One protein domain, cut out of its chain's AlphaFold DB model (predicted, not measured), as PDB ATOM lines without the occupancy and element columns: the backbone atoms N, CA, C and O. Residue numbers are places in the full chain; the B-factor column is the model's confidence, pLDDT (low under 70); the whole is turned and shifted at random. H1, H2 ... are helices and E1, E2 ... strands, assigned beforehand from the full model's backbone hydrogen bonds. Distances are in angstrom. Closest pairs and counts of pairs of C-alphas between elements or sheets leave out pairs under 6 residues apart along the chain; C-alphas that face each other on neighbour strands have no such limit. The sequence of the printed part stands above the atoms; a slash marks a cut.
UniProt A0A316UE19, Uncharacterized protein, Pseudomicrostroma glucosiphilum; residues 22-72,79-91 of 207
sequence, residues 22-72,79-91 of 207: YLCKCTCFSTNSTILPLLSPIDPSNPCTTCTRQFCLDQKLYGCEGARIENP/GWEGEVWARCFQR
ATOM      1  N   TYR A  22       7.830  35.289  -3.096       88.25
ATOM      2  CA  TYR A  22       8.805  34.766  -2.143       88.25
ATOM      3  C   TYR A  22      10.000  35.713  -2.069       88.25
ATOM      4  O   TYR A  22      10.457  36.249  -3.084       88.25
ATOM      5  N   LEU A  23      10.512  35.926  -0.863       91.25
ATOM      6  CA  LEU A  23      11.620  36.824  -0.587       91.25
ATOM      7  C   LEU A  23      12.715  36.080   0.183       91.25
ATOM      8  O   LEU A  23      12.447  35.252   1.051       91.25
ATOM      9  N   CYS A  24      13.964  36.394  -0.130       91.88
ATOM     10  CA  CYS A  24      15.145  35.893   0.552       91.88
ATOM     11  C   CYS A  24      15.731  37.029   1.391       91.88
ATOM     12  O   CYS A  24      16.057  38.096   0.871       91.88
ATOM     13  N   LYS A  25      15.851  36.818   2.700       92.50
ATOM     14  CA  LYS A  25      16.572  37.704   3.610       92.50
ATOM     15  C   LYS A  25      17.998  37.196   3.736       92.50
ATOM     16  O   LYS A  25      18.215  36.125   4.296       92.50
ATOM     17  N   CYS A  26      18.945  37.989   3.258       91.88
ATOM     18  CA  CYS A  26      20.372  37.773   3.442       91.88
ATOM     19  C   CYS A  26      20.854  38.659   4.593       91.88
ATOM     20  O   CYS A  26      20.644  39.870   4.558       91.88
ATOM     21  N   THR A  27      21.489  38.072   5.600       90.88
ATOM     22  CA  THR A  27      22.125  38.780   6.714       90.88
ATOM     23  C   THR A  27      23.622  38.497   6.674       90.88
ATOM     24  O   THR A  27      24.018  37.337   6.700       90.88
ATOM     25  N   CYS A  28      24.445  39.540   6.633       90.56
ATOM     26  CA  CYS A  28      25.902  39.466   6.576       90.56
ATOM     27  C   CYS A  28      26.519  40.167   7.789       90.56
ATOM     28  O   CYS A  28      26.039  41.221   8.223       90.56
ATOM     29  N   PHE A  29      27.540  39.540   8.378       87.88
ATOM     30  CA  PHE A  29      28.225  39.974   9.603       87.88
ATOM     31  C   PHE A  29      27.261  40.339  10.749       87.88
ATOM     32  O   PHE A  29      27.544  41.230  11.548       87.88
ATOM     33  N   SER A  30      26.075  39.715  10.784       82.69
ATOM     34  CA  SER A  30      24.973  39.968  11.735       82.69
ATOM     35  C   SER A  30      24.466  41.417  11.840       82.69
ATOM     36  O   SER A  30      23.608  41.706  12.671       82.69
ATOM     37  N   THR A  31      24.950  42.331  11.001       85.06
ATOM     38  CA  THR A  31      24.670  43.774  11.088       85.06
ATOM     39  C   THR A  31      24.011  44.303   9.828       85.06
ATOM     40  O   THR A  31      23.153  45.183   9.900       85.06
ATOM     41  N   ASN A  32      24.363  43.748   8.668       89.00
ATOM     42  CA  ASN A  32      23.795  44.151   7.397       89.00
ATOM     43  C   ASN A  32      22.754  43.129   6.949       89.00
ATOM     44  O   ASN A  32      23.067  41.951   6.811       89.00
ATOM     45  N   SER A  33      21.517  43.562   6.715       90.31
ATOM     46  CA  SER A  33      20.480  42.684   6.177       90.31
ATOM     47  C   SER A  33      19.853  43.286   4.933       90.31
ATOM     48  O   SER A  33      19.379  44.421   4.980       90.31
ATOM     49  N   THR A  34      19.799  42.510   3.854       91.88
ATOM     50  CA  THR A  34      19.155  42.897   2.597       91.88
ATOM     51  C   THR A  34      18.110  41.857   2.204       91.88
ATOM     52  O   THR A  34      18.275  40.661   2.444       91.88
ATOM     53  N   ILE A  35      17.004  42.320   1.630       93.00
ATOM     54  CA  ILE A  35      15.854  41.503   1.241       93.00
ATOM     55  C   ILE A  35      15.744  41.513  -0.279       93.00
ATOM     56  O   ILE A  35      15.645  42.584  -0.874       93.00
ATOM     57  N   LEU A  36      15.758  40.332  -0.893       91.19
ATOM     58  CA  LEU A  36      15.713  40.172  -2.343       91.19
ATOM     59  C   LEU A  36      14.499  39.333  -2.751       91.19
ATOM     60  O   LEU A  36      14.260  38.282  -2.155       91.19
ATOM     61  N   PRO A  37      13.730  39.754  -3.765       90.44
ATOM     62  CA  PRO A  37      12.681  38.917  -4.333       90.44
ATOM     63  C   PRO A  37      13.289  37.743  -5.112       90.44
ATOM     64  O   PRO A  37      14.278  37.907  -5.824       90.44
ATOM     65  N   LEU A  38      12.674  36.562  -5.023       89.19
ATOM     66  CA  LEU A  38      13.015  35.440  -5.896       89.19
ATOM     67  C   LEU A  38      12.191  35.526  -7.183       89.19
ATOM     68  O   LEU A  38      11.034  35.115  -7.208       89.19
ATOM     69  N   LEU A  39      12.783  36.075  -8.249       83.00
ATOM     70  CA  LEU A  39      12.112  36.195  -9.552       83.00
ATOM     71  C   LEU A  39      12.184  34.914 -10.395       83.00
ATOM     72  O   LEU A  39      11.308  34.673 -11.218       83.00
ATOM     73  N   SER A  40      13.226  34.106 -10.205       82.44
ATOM     74  CA  SER A  40      13.496  32.902 -10.998       82.44
ATOM     75  C   SER A  40      13.936  31.754 -10.084       82.44
ATOM     76  O   SER A  40      15.135  31.488  -9.970       82.44
ATOM     77  N   PRO A  41      12.994  31.118  -9.365       84.31
ATOM     78  CA  PRO A  41      13.311  29.955  -8.554       84.31
ATOM     79  C   PRO A  41      13.736  28.781  -9.444       84.31
ATOM     80  O   PRO A  41      13.185  28.585 -10.526       84.31
ATOM     81  N   ILE A  42      14.706  28.002  -8.969       84.88
ATOM     82  CA  ILE A  42      15.182  26.773  -9.622       84.88
ATOM     83  C   ILE A  42      14.040  25.753  -9.700       84.88
ATOM     84  O   ILE A  42      13.818  25.152 -10.749       84.88
ATOM     85  N   ASP A  43      13.275  25.637  -8.612       88.25
ATOM     86  CA  ASP A  43      12.096  24.783  -8.516       88.25
ATOM     87  C   ASP A  43      10.843  25.630  -8.243       88.25
ATOM     88  O   ASP A  43      10.732  26.225  -7.165       88.25
ATOM     89  N   PRO A  44       9.856  25.673  -9.158       84.69
ATOM     90  CA  PRO A  44       8.631  26.446  -8.952       84.69
ATOM     91  C   PRO A  44       7.756  25.878  -7.824       84.69
ATOM     92  O   PRO A  44       7.002  26.620  -7.205       84.69
ATOM     93  N   SER A  45       7.873  24.579  -7.532       86.00
ATOM     94  CA  SER A  45       7.136  23.918  -6.448       86.00
ATOM     95  C   SER A  45       7.693  24.250  -5.062       86.00
ATOM     96  O   SER A  45       6.946  24.247  -4.091       86.00
ATOM     97  N   ASN A  46       8.996  24.533  -4.962       86.75
ATOM     98  CA  ASN A  46       9.691  24.821  -3.705       86.75
ATOM     99  C   ASN A  46      10.670  25.994  -3.893       86.75
ATOM    100  O   ASN A  46      11.883  25.805  -3.825       86.75
ATOM    101  N   PRO A  47      10.181  27.228  -4.092       87.81
ATOM    102  CA  PRO A  47      11.031  28.360  -4.463       87.81
ATOM    103  C   PRO A  47      12.070  28.723  -3.392       87.81
ATOM    104  O   PRO A  47      13.127  29.268  -3.704       87.81
ATOM    105  N   CYS A  48      11.824  28.372  -2.128       89.44
ATOM    106  CA  CYS A  48      12.763  28.615  -1.037       89.44
ATOM    107  C   CYS A  48      14.083  27.840  -1.143       89.44
ATOM    108  O   CYS A  48      15.058  28.280  -0.536       89.44
ATOM    109  N   THR A  49      14.166  26.754  -1.924       89.31
ATOM    110  CA  THR A  49      15.429  26.017  -2.141       89.31
ATOM    111  C   THR A  49      16.476  26.863  -2.862       89.31
ATOM    112  O   THR A  49      17.671  26.631  -2.718       89.31
ATOM    113  N   THR A  50      16.037  27.890  -3.594       90.25
ATOM    114  CA  THR A  50      16.923  28.836  -4.285       90.25
ATOM    115  C   THR A  50      17.553  29.848  -3.317       90.25
ATOM    116  O   THR A  50      18.640  30.358  -3.580       90.25
ATOM    117  N   CYS A  51      16.918  30.124  -2.170       90.94
ATOM    118  CA  CYS A  51      17.441  31.038  -1.150       90.94
ATOM    119  C   CYS A  51      18.518  30.337  -0.310       90.94
ATOM    120  O   CYS A  51      18.258  29.806   0.768       90.94
ATOM    121  N   THR A  52      19.745  30.338  -0.824       90.12
ATOM    122  CA  THR A  52      20.928  29.769  -0.165       90.12
ATOM    123  C   THR A  52      21.929  30.862   0.208       90.12
ATOM    124  O   THR A  52      21.856  31.993  -0.275       90.12
ATOM    125  N   ARG A  53      22.918  30.529   1.048       86.19
ATOM    126  CA  ARG A  53      24.037  31.449   1.334       86.19
ATOM    127  C   ARG A  53      24.802  31.827   0.065       86.19
ATOM    128  O   ARG A  53      25.211  32.975  -0.070       86.19
ATOM    129  N   GLN A  54      24.939  30.882  -0.866       86.38
ATOM    130  CA  GLN A  54      25.623  31.115  -2.132       86.38
ATOM    131  C   GLN A  54      24.875  32.133  -2.990       86.38
ATOM    132  O   GLN A  54      25.483  33.087  -3.458       86.38
ATOM    133  N   PHE A  55      23.544  32.022  -3.061       89.12
ATOM    134  CA  PHE A  55      22.710  33.021  -3.726       89.12
ATOM    135  C   PHE A  55      22.954  34.430  -3.161       89.12
ATOM    136  O   PHE A  55      23.133  35.369  -3.925       89.12
ATOM    137  N   CYS A  56      23.042  34.594  -1.836       88.94
ATOM    138  CA  CYS A  56      23.330  35.899  -1.227       88.94
ATOM    139  C   CYS A  56      24.699  36.481  -1.639       88.94
ATOM    140  O   CYS A  56      24.815  37.694  -1.820       88.94
ATOM    141  N   LEU A  57      25.722  35.637  -1.802       87.69
ATOM    142  CA  LEU A  57      27.055  36.049  -2.260       87.69
ATOM    143  C   LEU A  57      27.070  36.374  -3.759       87.69
ATOM    144  O   LEU A  57      27.667  37.370  -4.171       87.69
ATOM    145  N   ASP A  58      26.361  35.585  -4.567       89.62
ATOM    146  CA  ASP A  58      26.286  35.749  -6.022       89.62
ATOM    147  C   ASP A  58      25.603  37.067  -6.419       89.62
ATOM    148  O   ASP A  58      25.952  37.676  -7.432       89.62
ATOM    149  N   GLN A  59      24.679  37.560  -5.586       90.44
ATOM    150  CA  GLN A  59      24.016  38.857  -5.768       90.44
ATOM    151  C   GLN A  59      24.930  40.062  -5.467       90.44
ATOM    152  O   GLN A  59      24.501  41.199  -5.661       90.44
ATOM    153  N   LYS A  60      26.180  39.840  -5.016       87.06
ATOM    154  CA  LYS A  60      27.200  40.873  -4.730       87.06
ATOM    155  C   LYS A  60      26.661  42.048  -3.911       87.06
ATOM    156  O   LYS A  60      26.810  43.218  -4.263       87.06
ATOM    157  N   LEU A  61      26.008  41.720  -2.801       88.62
ATOM    158  CA  LEU A  61      25.457  42.699  -1.872       88.62
ATOM    159  C   LEU A  61      26.587  43.454  -1.165       88.62
ATOM    160  O   LEU A  61      27.514  42.832  -0.652       88.62
ATOM    161  N   TYR A  62      26.478  44.782  -1.081       85.88
ATOM    162  CA  TYR A  62      27.502  45.648  -0.473       85.88
ATOM    163  C   TYR A  62      27.880  45.233   0.960       85.88
ATOM    164  O   TYR A  62      29.039  45.288   1.348       85.88
ATOM    165  N   GLY A  63      26.913  44.761   1.752       82.19
ATOM    166  CA  GLY A  63      27.162  44.295   3.119       82.19
ATOM    167  C   GLY A  63      27.816  42.918   3.238       82.19
ATOM    168  O   GLY A  63      28.126  42.500   4.349       82.19
ATOM    169  N   CYS A  64      27.984  42.202   2.128       83.81
ATOM    170  CA  CYS A  64      28.506  40.836   2.079       83.81
ATOM    171  C   CYS A  64      29.816  40.747   1.280       83.81
ATOM    172  O   CYS A  64      30.312  39.650   1.025       83.81
ATOM    173  N   GLU A  65      30.371  41.884   0.855       84.62
ATOM    174  CA  GLU A  65      31.636  41.930   0.134       84.62
ATOM    175  C   GLU A  65      32.778  41.448   1.041       84.62
ATOM    176  O   GLU A  65      32.977  41.956   2.142       84.62
ATOM    177  N   GLY A  66      33.509  40.427   0.591       78.25
ATOM    178  CA  GLY A  66      34.609  39.838   1.356       78.25
ATOM    179  C   GLY A  66      34.194  38.827   2.429       78.25
ATOM    180  O   GLY A  66      35.075  38.278   3.089       78.25
ATOM    181  N   ALA A  67      32.898  38.532   2.576       79.31
ATOM    182  CA  ALA A  67      32.451  37.455   3.452       79.31
ATOM    183  C   ALA A  67      32.894  36.097   2.887       79.31
ATOM    184  O   ALA A  67      32.693  35.805   1.703       79.31
ATOM    185  N   ARG A  68      33.502  35.255   3.727       69.56
ATOM    186  CA  ARG A  68      34.000  33.930   3.324       69.56
ATOM    187  C   ARG A  68      33.211  32.812   3.990       69.56
ATOM    188  O   ARG A  68      32.863  32.882   5.165       69.56
ATOM    189  N   ILE A  69      32.959  31.748   3.234       70.75
ATOM    190  CA  ILE A  69      32.389  30.510   3.771       70.75
ATOM    191  C   ILE A  69      33.537  29.744   4.431       70.75
ATOM    192  O   ILE A  69      34.260  28.988   3.782       70.75
ATOM    193  N   GLU A  70      33.773  30.009   5.712       63.56
ATOM    194  CA  GLU A  70      34.785  29.296   6.486       63.56
ATOM    195  C   GLU A  70      34.266  27.881   6.812       63.56
ATOM    196  O   GLU A  70      33.428  27.711   7.691       63.56
ATOM    197  N   ASN A  71      34.790  26.889   6.073       54.72
ATOM    198  CA  ASN A  71      34.468  25.447   6.019       54.72
ATOM    199  C   ASN A  71      33.480  25.011   4.910       54.72
ATOM    200  O   ASN A  71      32.275  24.946   5.133       54.72
ATOM    201  N   PRO A  72      33.988  24.581   3.736       56.38
ATOM    202  CA  PRO A  72      33.194  23.966   2.667       56.38
ATOM    203  C   PRO A  72      32.752  22.510   2.944       56.38
ATOM    204  O   PRO A  72      32.309  21.831   2.019       56.38
ATOM    205  N   GLY A  79      22.823  26.127   9.391       54.06
ATOM    206  CA  GLY A  79      23.544  26.452  10.640       54.06
ATOM    207  C   GLY A  79      23.970  27.917  10.834       54.06
ATOM    208  O   GLY A  79      23.931  28.729   9.906       54.06
ATOM    209  N   TRP A  80      24.389  28.251  12.054       56.09
ATOM    210  CA  TRP A  80      24.857  29.587  12.463       56.09
ATOM    211  C   TRP A  80      26.371  29.777  12.277       56.09
ATOM    212  O   TRP A  80      26.928  30.809  12.635       56.09
ATOM    213  N   GLU A  81      27.040  28.786  11.704       56.97
ATOM    214  CA  GLU A  81      28.471  28.764  11.447       56.97
ATOM    215  C   GLU A  81      28.777  29.464  10.114       56.97
ATOM    216  O   GLU A  81      28.873  28.838   9.059       56.97
ATOM    217  N   GLY A  82      28.868  30.794  10.146       67.69
ATOM    218  CA  GLY A  82      29.316  31.595   9.008       67.69
ATOM    219  C   GLY A  82      28.943  33.071   9.107       67.69
ATOM    220  O   GLY A  82      28.000  33.455   9.793       67.69
ATOM    221  N   GLU A  83      29.669  33.914   8.375       78.75
ATOM    222  CA  GLU A  83      29.433  35.366   8.320       78.75
ATOM    223  C   GLU A  83      28.165  35.735   7.531       78.75
ATOM    224  O   GLU A  83      27.693  36.866   7.621       78.75
ATOM    225  N   VAL A  84      27.598  34.789   6.772       85.00
ATOM    226  CA  VAL A  84      26.424  34.982   5.910       85.00
ATOM    227  C   VAL A  84      25.315  34.013   6.295       85.00
ATOM    228  O   VAL A  84      25.510  32.800   6.374       85.00
ATOM    229  N   TRP A  85      24.112  34.545   6.461       86.38
ATOM    230  CA  TRP A  85      22.909  33.798   6.797       86.38
ATOM    231  C   TRP A  85      21.785  34.130   5.823       86.38
ATOM    232  O   TRP A  85      21.562  35.294   5.497       86.38
ATOM    233  N   ALA A  86      21.063  33.109   5.371       89.44
ATOM    234  CA  ALA A  86      19.953  33.249   4.438       89.44
ATOM    235  C   ALA A  86      18.672  32.681   5.060       89.44
ATOM    236  O   ALA A  86      18.685  31.599   5.651       89.44
ATOM    237  N   ARG A  87      17.551  33.392   4.918       90.25
ATOM    238  CA  ARG A  87      16.211  32.877   5.229       90.25
ATOM    239  C   ARG A  87      15.235  33.210   4.124       90.25
ATOM    240  O   ARG A  87      15.099  34.369   3.742       90.25
ATOM    241  N   CYS A  88      14.498  32.202   3.686       90.25
ATOM    242  CA  CYS A  88      13.344  32.403   2.829       90.25
ATOM    243  C   CYS A  88      12.129  32.806   3.669       90.25
ATOM    244  O   CYS A  88      11.895  32.239   4.737       90.25
ATOM    245  N   PHE A  89      11.346  33.756   3.176       87.50
ATOM    246  CA  PHE A  89      10.053  34.124   3.726       87.50
ATOM    247  C   PHE A  89       9.066  34.397   2.592       87.50
ATOM    248  O   PHE A  89       9.418  34.949   1.549       87.50
ATOM    249  N   GLN A  90       7.816  34.006   2.793       86.12
ATOM    250  CA  GLN A  90       6.725  34.357   1.894       86.12
ATOM    251  C   GLN A  90       6.019  35.584   2.468       86.12
ATOM    252  O   GLN A  90       5.785  35.637   3.674       86.12
ATOM    253  N   ARG A  91       5.744  36.599   1.635       75.88
ATOM    254  CA  ARG A  91       5.153  37.864   2.112       75.88
ATOM    255  C   ARG A  91       3.756  37.683   2.703       75.88
ATOM    256  O   ARG A  91       3.396  38.409   3.617       75.88
TER     257      ARG A  91
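What this domain is: This is residues 22 to 72 and 79 to 91 of the 207 residues of an uncharacterized protein of Pseudomicrostroma glucosiphilum (UniProt A0A316UE19). A small wall of three antiparallel strands, order E2, E1, E3, has two short helices over one face. The printed part has 64 residues, with E1, E2, H1, H2, E3 along the chain; its class is mixed, under half in named elements. It is compact, radius of gyration of the C-alphas 11.4 A, spanning 31 by 22 by 18 A.

How they stand to each other: Start at inner strand E1, residues 22 to 28. E2, residues 32 to 37, forms a hairpin with it; N 26 and O 34 are 2.9 A apart. E3, residues 84 to 90, is its other antiparallel neighbour; N 25 and O 87 are 2.8 A apart. H2, residues 53 to 58, lies over E1, across the strands; their closest C-alphas, Cys 56 and Cys 26, are 5.8 A apart. H1, residues 47 to 50, is on the same face, height over the sheet 8.1 A. In H2 every O i to N i+4 pair is within hydrogen-bond range; H1 is too short for one.

Where its parts are: Find C-alpha 22 at (8.805, 34.766, -2.143); E1 runs 19.8 A. E3 runs 20.1 A to C-alpha 90 at (6.725, 34.357, 1.894).

The domain as a whole: Residues 73 to 78 are not printed; C-alphas 72 and 79 are 12.8 A apart. Look for pLDDT under 70 at 68, 70 to 72 and 79 to 82.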